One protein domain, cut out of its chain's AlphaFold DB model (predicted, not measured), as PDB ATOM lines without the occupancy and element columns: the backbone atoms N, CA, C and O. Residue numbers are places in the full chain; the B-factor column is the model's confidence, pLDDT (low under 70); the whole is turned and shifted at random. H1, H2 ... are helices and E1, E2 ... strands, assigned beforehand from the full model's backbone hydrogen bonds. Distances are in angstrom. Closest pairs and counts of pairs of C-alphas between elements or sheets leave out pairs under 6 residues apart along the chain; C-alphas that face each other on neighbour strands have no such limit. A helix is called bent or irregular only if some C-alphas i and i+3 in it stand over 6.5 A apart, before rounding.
ATOM      1  N   ALA A  67     -17.873  27.863 112.579       95.38
ATOM      2  CA  ALA A  67     -18.179  29.294 112.565       95.38
ATOM      3  C   ALA A  67     -17.114  30.089 111.791       95.38
ATOM      4  O   ALA A  67     -17.443  31.000 111.033       95.38
ATOM      5  N   GLU A  68     -15.848  29.695 111.932       96.94
ATOM      6  CA  GLU A  68     -14.705  30.284 111.245       96.94
ATOM      7  C   GLU A  68     -14.748  30.023 109.733       96.94
ATOM      8  O   GLU A  68     -14.580  30.956 108.949       96.94
ATOM      9  N   GLU A  69     -15.014  28.784 109.301       95.88
ATOM     10  CA  GLU A  69     -15.165  28.468 107.873       95.88
ATOM     11  C   GLU A  69     -16.373  29.170 107.259       95.88
ATOM     12  O   GLU A  69     -16.295  29.646 106.127       95.88
ATOM     13  N   ARG A  70     -17.489  29.240 107.993       96.06
ATOM     14  CA  ARG A  70     -18.689  29.940 107.545       96.06
ATOM     15  C   ARG A  70     -18.394  31.421 107.346       96.06
ATOM     16  O   ARG A  70     -18.658  31.931 106.268       96.06
ATOM     17  N   ALA A  71     -17.767  32.071 108.327       96.06
ATOM     18  CA  ALA A  71     -17.358  33.469 108.218       96.06
ATOM     19  C   ALA A  71     -16.392  33.702 107.044       96.06
ATOM     20  O   ALA A  71     -16.535  34.685 106.328       96.06
ATOM     21  N   ALA A  72     -15.452  32.784 106.795       97.06
ATOM     22  CA  ALA A  72     -14.530  32.872 105.659       97.06
ATOM     23  C   ALA A  72     -15.204  32.668 104.288       97.06
ATOM     24  O   ALA A  72     -14.641  33.052 103.265       97.06
ATOM     25  N   ARG A  73     -16.386  32.043 104.262       96.44
ATOM     26  CA  ARG A  73     -17.210  31.809 103.064       96.44
ATOM     27  C   ARG A  73     -18.345  32.815 102.911       96.44
ATOM     28  O   ARG A  73     -19.080  32.737 101.930       96.44
ATOM     29  N   THR A  74     -18.514  33.713 103.875       97.75
ATOM     30  CA  THR A  74     -19.511  34.773 103.824       97.75
ATOM     31  C   THR A  74     -18.848  36.066 103.375       97.75
ATOM     32  O   THR A  74     -17.916  36.555 104.010       97.75
ATOM     33  N   GLU A  75     -19.350  36.635 102.286       96.31
ATOM     34  CA  GLU A  75     -18.892  37.900 101.731       96.31
ATOM     35  C   GLU A  75     -19.999  38.953 101.824       96.31
ATOM     36  O   GLU A  75     -21.153  38.709 101.472       96.31
ATOM     37  N   MET A  76     -19.645  40.155 102.279       95.19
ATOM     38  CA  MET A  76     -20.509  41.327 102.166       95.19
ATOM     39  C   MET A  76     -20.218  42.020 100.834       95.19
ATOM     40  O   MET A  76     -19.248  42.768 100.715       95.19
ATOM     41  N   ILE A  77     -21.068  41.774  99.840       91.12
ATOM     42  CA  ILE A  77     -20.882  42.271  98.468       91.12
ATOM     43  C   ILE A  77     -21.142  43.783  98.389       91.12
ATOM     44  O   ILE A  77     -20.483  44.516  97.651       91.12
ATOM     45  N   MET A  78     -22.110  44.269  99.168       87.62
ATOM     46  CA  MET A  78     -22.419  45.691  99.346       87.62
ATOM     47  C   MET A  78     -23.139  45.907 100.687       87.62
ATOM     48  O   MET A  78     -23.550  44.924 101.306       87.62
ATOM     49  N   PRO A  79     -23.298  47.155 101.178       86.19
ATOM     50  CA  PRO A  79     -23.942  47.400 102.467       86.19
ATOM     51  C   PRO A  79     -25.320  46.731 102.567       86.19
ATOM     52  O   PRO A  79     -26.221  47.054 101.797       86.19
ATOM     53  N   GLY A  80     -25.467  45.809 103.523       84.69
ATOM     54  CA  GLY A  80     -26.708  45.064 103.766       84.69
ATOM     55  C   GLY A  80     -26.924  43.828 102.884       84.69
ATOM     56  O   GLY A  80     -27.955  43.182 103.032       84.69
ATOM     57  N   ILE A  81     -25.980  43.484 102.000       92.88
ATOM     58  CA  ILE A  81     -26.049  42.304 101.128       92.88
ATOM     59  C   ILE A  81     -24.907  41.358 101.483       92.88
ATOM     60  O   ILE A  81     -23.752  41.589 101.116       92.88
ATOM     61  N   GLU A  82     -25.253  40.287 102.188       97.19
ATOM     62  CA  GLU A  82     -24.330  39.225 102.580       97.19
ATOM     63  C   GLU A  82     -24.663  37.939 101.827       97.19
ATOM     64  O   GLU A  82     -25.816  37.492 101.800       97.19
ATOM     65  N   ILE A  83     -23.634  37.347 101.225       97.94
ATOM     66  CA  ILE A  83     -23.714  36.099 100.479       97.94
ATOM     67  C   ILE A  83     -22.854  35.061 101.178       97.94
ATOM     68  O   ILE A  83     -21.679  35.293 101.442       97.94
ATOM     69  N   PHE A  84     -23.435  33.909 101.482       98.00
ATOM     70  CA  PHE A  84     -22.710  32.749 101.977       98.00
ATOM     71  C   PHE A  84     -22.526  31.732 100.847       98.00
ATOM     72  O   PHE A  84     -23.503  31.239 100.281       98.00
ATOM     73  N   HIS A  85     -21.268  31.412 100.546       96.56
ATOM     74  CA  HIS A  85     -20.879  30.488  99.486       96.56
ATOM     75  C   HIS A  85     -20.771  29.048 100.006       96.56
ATOM     76  O   HIS A  85     -19.715  28.606 100.486       96.56
ATOM     77  N   ASP A  86     -21.866  28.296  99.882       94.44
ATOM     78  CA  ASP A  86     -21.847  26.843 100.028       94.44
ATOM     79  C   ASP A  86     -21.448  26.192  98.693       94.44
ATOM     80  O   ASP A  86     -21.608  26.723  97.594       94.44
ATOM     81  N   ILE A  87     -20.863  25.009  98.775       91.44
ATOM     82  CA  ILE A  87     -20.278  24.302  97.644       91.44
ATOM     83  C   ILE A  87     -21.374  23.992  96.621       91.44
ATOM     84  O   ILE A  87     -22.153  23.071  96.812       91.44
ATOM     85  N   GLY A  88     -21.435  24.731  95.514       88.94
ATOM     86  CA  GLY A  88     -22.457  24.524  94.482       88.94
ATOM     87  C   GLY A  88     -23.832  25.126  94.795       88.94
ATOM     88  O   GLY A  88     -24.778  24.843  94.051       88.94
ATOM     89  N   LEU A  89     -23.954  25.938  95.851       92.75
ATOM     90  CA  LEU A  89     -25.156  26.707  96.175       92.75
ATOM     91  C   LEU A  89     -24.800  27.957  96.985       92.75
ATOM     92  O   LEU A  89     -24.191  27.857  98.041       92.75
ATOM     93  N   ASP A  90     -25.243  29.124  96.539       95.69
ATOM     94  CA  ASP A  90     -25.070  30.354  97.310       95.69
ATOM     95  C   ASP A  90     -26.330  30.668  98.117       95.69
ATOM     96  O   ASP A  90     -27.445  30.302  97.731       95.69
ATOM     97  N   TYR A  91     -26.157  31.383  99.223       97.44
ATOM     98  CA  TYR A  91     -27.240  31.826 100.086       97.44
ATOM     99  C   TYR A  91     -27.192  33.327 100.297       97.44
ATOM    100  O   TYR A  91     -26.136  33.890 100.558       97.44
ATOM    101  N   TYR A  92     -28.362  33.948 100.263       97.62
ATOM    102  CA  TYR A  92     -28.560  35.347 100.603       97.62
ATOM    103  C   TYR A  92     -29.043  35.479 102.054       97.62
ATOM    104  O   TYR A  92     -29.963  34.761 102.458       97.62
ATOM    105  N   HIS A  93     -28.449  36.390 102.829       97.56
ATOM    106  CA  HIS A  93     -28.907  36.708 104.185       97.56
ATOM    107  C   HIS A  93     -30.136  37.629 104.147       97.56
ATOM    108  O   HIS A  93     -30.035  38.803 103.783       97.56
ATOM    109  N   VAL A  94     -31.297  37.101 104.539       96.94
ATOM    110  CA  VAL A  94     -32.581  37.812 104.475       96.94
ATOM    111  C   VAL A  94     -32.622  38.982 105.456       96.94
ATOM    112  O   VAL A  94     -32.493  38.801 106.665       96.94
ATOM    113  N   GLN A  95     -32.881  40.185 104.943       95.56
ATOM    114  CA  GLN A  95     -33.055  41.395 105.739       95.56
ATOM    115  C   GLN A  95     -34.528  41.604 106.138       95.56
ATOM    116  O   GLN A  95     -35.443  41.179 105.425       95.56
ATOM    117  N   PRO A  96     -34.813  42.320 107.246       94.06
ATOM    118  CA  PRO A  96     -36.186  42.530 107.722       94.06
ATOM    119  C   PRO A  96     -37.128  43.235 106.736       94.06
ATOM    120  O   PRO A  96     -38.340  43.075 106.834       94.06
ATOM    121  N   SER A  97     -36.593  44.048 105.822       93.62
ATOM    122  CA  SER A  97     -37.372  44.790 104.821       93.62
ATOM    123  C   SER A  97     -37.439  44.105 103.459       93.62
ATOM    124  O   SER A  97     -37.988  44.685 102.521       93.62
ATOM    125  N   ASP A  98     -36.826  42.930 103.318       95.94
ATOM    126  CA  ASP A  98     -36.734  42.280 102.022       95.94
ATOM    127  C   ASP A  98     -38.074  41.756 101.531       95.94
ATOM    128  O   ASP A  98     -38.926  41.296 102.282       95.94
ATOM    129  N   THR A  99     -38.209  41.788 100.213       95.19
ATOM    130  CA  THR A  99     -39.212  41.043  99.467       95.19
ATOM    131  C   THR A  99     -38.492  40.136  98.483       95.19
ATOM    132  O   THR A  99     -37.348  40.405  98.104       95.19
ATOM    133  N   LYS A 100     -39.147  39.093  97.972       92.44
ATOM    134  CA  LYS A 100     -38.512  38.257  96.936       92.44
ATOM    135  C   LYS A 100     -38.109  39.065  95.704       92.44
ATOM    136  O   LYS A 100     -37.061  38.799  95.122       92.44
ATOM    137  N   GLN A 101     -38.926  40.050  95.326       92.19
ATOM    138  CA  GLN A 101     -38.631  40.916  94.189       92.19
ATOM    139  C   GLN A 101     -37.417  41.807  94.470       92.19
ATOM    140  O   GLN A 101     -36.536  41.883  93.625       92.19
ATOM    141  N   SER A 102     -37.320  42.423  95.654       94.44
ATOM    142  CA  SER A 102     -36.167  43.274  95.984       94.44
ATOM    143  C   SER A 102     -34.862  42.482  96.056       94.44
ATOM    144  O   SER A 102     -33.839  42.970  95.578       94.44
ATOM    145  N   ILE A 103     -34.897  41.251  96.582       95.06
ATOM    146  CA  ILE A 103     -33.739  40.345  96.576       95.06
ATOM    147  C   ILE A 103     -33.343  40.019  95.131       95.06
ATOM    148  O   ILE A 103     -32.180  40.164  94.759       95.06
ATOM    149  N   GLN A 104     -34.308  39.618  94.299       93.81
ATOM    150  CA  GLN A 104     -34.066  39.299  92.892       93.81
ATOM    151  C   GLN A 104     -33.483  40.487  92.118       93.81
ATOM    152  O   GLN A 104     -32.498  40.311  91.399       93.81
ATOM    153  N   ASP A 105     -34.061  41.678  92.271       92.56
ATOM    154  CA  ASP A 105     -33.607  42.897  91.599       92.56
ATOM    155  C   ASP A 105     -32.182  43.248  92.029       92.56
ATOM    156  O   ASP A 105     -31.334  43.522  91.181       92.56
ATOM    157  N   THR A 106     -31.897  43.168  93.332       93.56
ATOM    158  CA  THR A 106     -30.575  43.479  93.891       93.56
ATOM    159  C   THR A 106     -29.514  42.504  93.396       93.56
ATOM    160  O   THR A 106     -28.484  42.931  92.872       93.56
ATOM    161  N   LEU A 107     -29.770  41.197  93.491       94.62
ATOM    162  CA  LEU A 107     -28.828  40.179  93.027       94.62
ATOM    163  C   LEU A 107     -28.615  40.254  91.511       94.62
ATOM    164  O   LEU A 107     -27.496  40.075  91.046       94.62
ATOM    165  N   SER A 108     -29.642  40.590  90.725       93.81
ATOM    166  CA  SER A 108     -29.528  40.686  89.259       93.81
ATOM    167  C   SER A 108     -28.575  41.790  88.776       93.81
ATOM    168  O   SER A 108     -28.133  41.754  87.622       93.81
ATOM    169  N   LEU A 109     -28.228  42.754  89.640       92.25
ATOM    170  CA  LEU A 109     -27.199  43.760  89.360       92.25
ATOM    171  C   LEU A 109     -25.786  43.156  89.343       92.25
ATOM    172  O   LEU A 109     -24.898  43.692  88.672       92.25
ATOM    173  N   LEU A 110     -25.582  42.039  90.042       91.25
ATOM    174  CA  LEU A 110     -24.308  41.336  90.119       91.25
ATOM    175  C   LEU A 110     -24.110  40.463  88.863       91.25
ATOM    176  O   LEU A 110     -25.028  39.732  88.466       91.25
ATOM    177  N   PRO A 111     -22.948  40.536  88.179       90.88
ATOM    178  CA  PRO A 111     -22.696  39.778  86.950       90.88
ATOM    179  C   PRO A 111     -22.984  38.272  87.051       90.88
ATOM    180  O   PRO A 111     -23.525  37.689  86.109       90.88
ATOM    181  N   GLU A 112     -22.653  37.659  88.182       89.69
ATOM    182  CA  GLU A 112     -22.786  36.235  88.471       89.69
ATOM    183  C   GLU A 112     -24.242  35.777  88.639       89.69
ATOM    184  O   GLU A 112     -24.556  34.652  88.247       89.69
ATOM    185  N   TYR A 113     -25.142  36.652  89.109       92.69
ATOM    186  CA  TYR A 113     -26.566  36.355  89.332       92.69
ATOM    187  C   TYR A 113     -27.503  37.030  88.325       92.69
ATOM    188  O   TYR A 113     -28.723  36.916  88.426       92.69
ATOM    189  N   ARG A 114     -26.965  37.676  87.283       91.31
ATOM    190  CA  ARG A 114     -27.746  38.363  86.235       91.31
ATOM    191  C   ARG A 114     -28.817  37.486  85.569       91.31
ATOM    192  O   ARG A 114     -29.773  37.995  84.991       91.31
ATOM    193  N   TYR A 115     -28.673  36.161  85.613       88.56
ATOM    194  CA  TYR A 115     -29.677  35.234  85.087       88.56
ATOM    195  C   TYR A 115     -31.018  35.293  85.841       88.56
ATOM    196  O   TYR A 115     -32.039  34.914  85.260       88.56
ATOM    197  N   LEU A 116     -31.039  35.779  87.089       90.19
ATOM    198  CA  LEU A 116     -32.248  35.901  87.908       90.19
ATOM    199  C   LEU A 116     -33.275  36.868  87.292       90.19
ATOM    200  O   LEU A 116     -34.469  36.596  87.363       90.19
ATOM    201  N   ASP A 117     -32.845  37.906  86.568       85.06
ATOM    202  CA  ASP A 117     -33.731  38.842  85.846       85.06
ATOM    203  C   ASP A 117     -34.660  38.125  84.835       85.06
ATOM    204  O   ASP A 117     -35.796  38.517  84.560       85.06
ATOM    205  N   LYS A 118     -34.200  36.985  84.306       74.81
ATOM    206  CA  LYS A 118     -34.951  36.169  83.341       74.81
ATOM    207  C   LYS A 118     -35.821  35.097  84.005       74.81
ATOM    208  O   LYS A 118     -36.660  34.490  83.331       74.81
ATOM    209  N   GLN A 119     -35.661  34.849  85.305       72.75
ATOM    210  CA  GLN A 119     -36.386  33.805  86.029       72.75
ATOM    211  C   GLN A 119     -37.748  34.308  86.507       72.75
ATOM    212  O   GLN A 119     -37.943  34.706  87.647       72.75
ATOM    213  N   LYS A 120     -38.736  34.251  85.609       64.62
ATOM    214  CA  LYS A 120     -40.122  34.645  85.921       64.62
ATOM    215  C   LYS A 120     -40.978  33.507  86.481       64.62
ATOM    216  O   LYS A 120     -42.054  33.749  87.015       64.62
ATOM    217  N   LYS A 121     -40.543  32.251  86.330       68.00
ATOM    218  CA  LYS A 121     -41.301  31.074  86.781       68.00
ATOM    219  C   LYS A 121     -40.859  30.656  88.182       68.00
ATOM    220  O   LYS A 121     -39.673  30.450  88.423       68.00
ATOM    221  N   ARG A 122     -41.827  30.406  89.070       59.03
ATOM    222  CA  ARG A 122     -41.586  29.949  90.453       59.03
ATOM    223  C   ARG A 122     -40.725  28.682  90.545       59.03
ATOM    224  O   ARG A 122     -39.961  28.547  91.487       59.03
ATOM    225  N   THR A 123     -40.838  27.765  89.586       58.09
ATOM    226  CA  THR A 123     -40.097  26.490  89.591       58.09
ATOM    227  C   THR A 123     -38.602  26.644  89.338       58.09
ATOM    228  O   THR A 123     -37.846  25.734  89.665       58.09
ATOM    229  N   VAL A 124     -38.177  27.780  88.781       71.94
ATOM    230  CA  VAL A 124     -36.768  28.083  88.499       71.94
ATOM    231  C   VAL A 124     -36.238  29.269  89.308       71.94
ATOM    232  O   VAL A 124     -35.041  29.487  89.257       71.94
ATOM    233  N   GLY A 125     -37.088  30.000  90.040       81.69
ATOM    234  CA  GLY A 125     -36.716  31.142  90.889       81.69
ATOM    235  C   GLY A 125     -36.807  30.838  92.390       81.69
ATOM    236  O   GLY A 125     -36.808  29.677  92.797       81.69
ATOM    237  N   PHE A 126     -36.902  31.881  93.226       88.62
ATOM    238  CA  PHE A 126     -37.008  31.741  94.684       88.62
ATOM    239  C   PHE A 126     -38.274  30.976  95.083       88.62
ATOM    240  O   PHE A 126     -39.392  31.505  95.046       88.62
ATOM    241  N   ASN A 127     -38.102  29.716  95.486       86.50
ATOM    242  CA  ASN A 127     -39.215  28.814  95.757       86.50
ATOM    243  C   ASN A 127     -39.669  28.858  97.221       86.50
ATOM    244  O   ASN A 127     -39.742  27.840  97.901       86.50
ATOM    245  N   ILE A 128     -39.987  30.066  97.678       90.75
ATOM    246  CA  ILE A 128     -40.581  30.368  98.981       90.75
ATOM    247  C   ILE A 128     -41.764  31.324  98.781       90.75
ATOM    248  O   ILE A 128     -41.827  32.069  97.796       90.75
ATOM    249  N   ALA A 129     -42.767  31.257  99.652       90.12
ATOM    250  CA  ALA A 129     -43.876  32.205  99.623       90.12
ATOM    251  C   ALA A 129     -43.454  33.525 100.288       90.12
ATOM    252  O   ALA A 129     -42.625  33.501 101.190       90.12
ATOM    253  N   GLU A 130     -44.018  34.659  99.863       90.94
ATOM    254  CA  GLU A 130     -43.625  35.981 100.388       90.94
ATOM    255  C   GLU A 130     -43.774  36.049 101.911       90.94
ATOM    256  O   GLU A 130     -42.860  36.446 102.619       90.94
ATOM    257  N   GLN A 131     -44.894  35.538 102.426       91.69
ATOM    258  CA  GLN A 131     -45.187  35.508 103.857       91.69
ATOM    259  C   GLN A 131     -44.248  34.617 104.682       91.69
ATOM    260  O   GLN A 131     -44.274  34.706 105.902       91.69
ATOM    261  N   SER A 132     -43.474  33.744 104.033       94.69
ATOM    262  CA  SER A 132     -42.524  32.840 104.688       94.69
ATOM    263  C   SER A 132     -41.073  33.262 104.481       94.69
ATOM    264  O   SER A 132     -40.180  32.605 105.002       94.69
ATOM    265  N   LEU A 133     -40.809  34.331 103.724       94.50
ATOM    266  CA  LEU A 133     -39.449  34.788 103.436       94.50
ATOM    267  C   LEU A 133     -38.652  35.056 104.720       94.50
ATOM    268  O   LEU A 133     -37.493  34.678 104.809       94.50
ATOM    269  N   HIS A 134     -39.297  35.644 105.726       93.75
ATOM    270  CA  HIS A 134     -38.668  35.981 107.005       93.75
ATOM    271  C   HIS A 134     -38.707  34.840 108.034       93.75
ATOM    272  O   HIS A 134     -38.284  35.035 109.172       93.75
ATOM    273  N   ASP A 135     -39.185  33.650 107.649       93.62
ATOM    274  CA  ASP A 135     -39.026  32.433 108.457       93.62
ATOM    275  C   ASP A 135     -37.593  31.879 108.349       93.62
ATOM    276  O   ASP A 135     -37.206  30.999 109.120       93.62
ATOM    277  N   VAL A 136     -36.815  32.349 107.366       93.44
ATOM    278  CA  VAL A 136     -35.475  31.848 107.059       93.44
ATOM    279  C   VAL A 136     -34.448  32.970 107.137       93.44
ATOM    280  O   VAL A 136     -34.654  34.060 106.621       93.44
ATOM    281  N   GLU A 137     -33.316  32.686 107.779       94.75
ATOM    282  CA  GLU A 137     -32.174  33.605 107.838       94.75
ATOM    283  C   GLU A 137     -31.385  33.567 106.520       94.75
ATOM    284  O   GLU A 137     -31.047  34.601 105.954       94.75
ATOM    285  N   TRP A 138     -31.150  32.365 105.986       96.12
ATOM    286  CA  TRP A 138     -30.374  32.143 104.768       96.12
ATOM    287  C   TRP A 138     -31.263  31.565 103.672       96.12
ATOM    288  O   TRP A 138     -31.716  30.422 103.754       96.12
ATOM    289  N   LEU A 139     -31.508  32.366 102.638       96.50
ATOM    290  CA  LEU A 139     -32.327  31.996 101.495       96.50
ATOM    291  C   LEU A 139     -31.435  31.433 100.377       96.50
ATOM    292  O   LEU A 139     -30.579  32.168  99.883       96.50
ATOM    293  N   PRO A 140     -31.618  30.173  99.937       95.81
ATOM    294  CA  PRO A 140     -30.854  29.636  98.819       95.81
ATOM    295  C   PRO A 140     -31.135  30.440  97.549       95.81
ATOM    296  O   PRO A 140     -32.291  30.627  97.151       95.81
ATOM    297  N   ILE A 141     -30.067  30.901  96.905       95.06
ATOM    298  CA  ILE A 141     -30.133  31.604  95.631       95.06
ATOM    299  C   ILE A 141     -30.376  30.555  94.539       95.06
ATOM    300  O   ILE A 141     -29.606  29.597  94.427       95.06
ATOM    301  N   PRO A 142     -31.438  30.697  93.723       91.38
ATOM    302  CA  PRO A 142     -31.723  29.780  92.631       91.38
ATOM    303  C   PRO A 142     -30.505  29.645  91.729       91.38
ATOM    304  O   PRO A 142     -29.960  30.650  91.278       91.38
ATOM    305  N   VAL A 143     -30.082  28.423  91.428       88.69
ATOM    306  CA  VAL A 143     -28.951  28.201  90.521       88.69
ATOM    307  C   VAL A 143     -29.418  28.457  89.087       88.69
ATOM    308  O   VAL A 143     -30.574  28.202  88.742       88.69
TER     309      VAL A 143
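What this domain is: This is residues 67 to 143 of the 315 residues of an uncharacterized protein of Candidatus Uhrbacteria bacterium (UniProt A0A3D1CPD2). A small twisted sheet of four strands has H1 beside it at one end, H2 over one face with H3 next to H2, and H4 out beyond the edge strand E4. The length runs from H1 to the loop after H3. The printed part has 77 residues, with four named helices and four named strands that follow along the chain as H1 E1 E2 E3 H2 H3 H4 E4; the sheet, in the order E1 E2 E3 E4, is antiparallel and the class is mixed, helices and strands. It is compact, radius of gyration of the C-alphas 12.1 A, spanning 36 by 27 by 23 A.

How they stand to each other: Look first at E1, residues 74 to 78, E2, 81 to 86, and E3, 89 to 93: a meander, each strand the antiparallel neighbour of the one before. E1 and E2 form a hairpin, with N 75 and O 83 at 2.8 A; E2 and E3 form another, with N 84 and O 91 at 2.9 A. Edge strand E4, residues 138 to 140, is antiparallel to E3, with N 92 and O 139 at 2.9 A. H1, residues 67 to 73, stands at the sheet's level, height 1.8 A; its closest C-alpha pair with E2 is Arg 73 and His 85, 5.3 A. H2, residues 100 to 108, is on the sheet at a height of 10.3 A. H3, residues 114 to 118, touches H2, closest C-alphas Ser 108 and Arg 114, 4.2 A. H4, residues 130 to 135, is not on the sheet and is apart from H3. Every O i to N i+4 pair is within hydrogen-bond range in H1 and H2; H3 has 0 of 1 but 2 of 2 O i to N i+3 pairs, H4 0 of 2 but 2 of 3.

Where its parts are: Find C-alpha 67 at (-18.179, 29.294, 112.565), where H1 begins. E1 measures 12.2 A, E2 16.1 A, E3 13.4 A and H2 12.1 A. H4 is irregular, C-alphas 131 and 134 being 7.3 A apart. E4 ends at C-alpha 140, (-30.854, 29.636, 98.819).

The domain as a whole: The C-alphas of Glu 68 and Lys 121, the two farthest apart, are 36.1 A apart. The printed part has no cut. The link from H3 to H4 is long, 11 residues; within it residues 120 to 123 have pLDDT under 70.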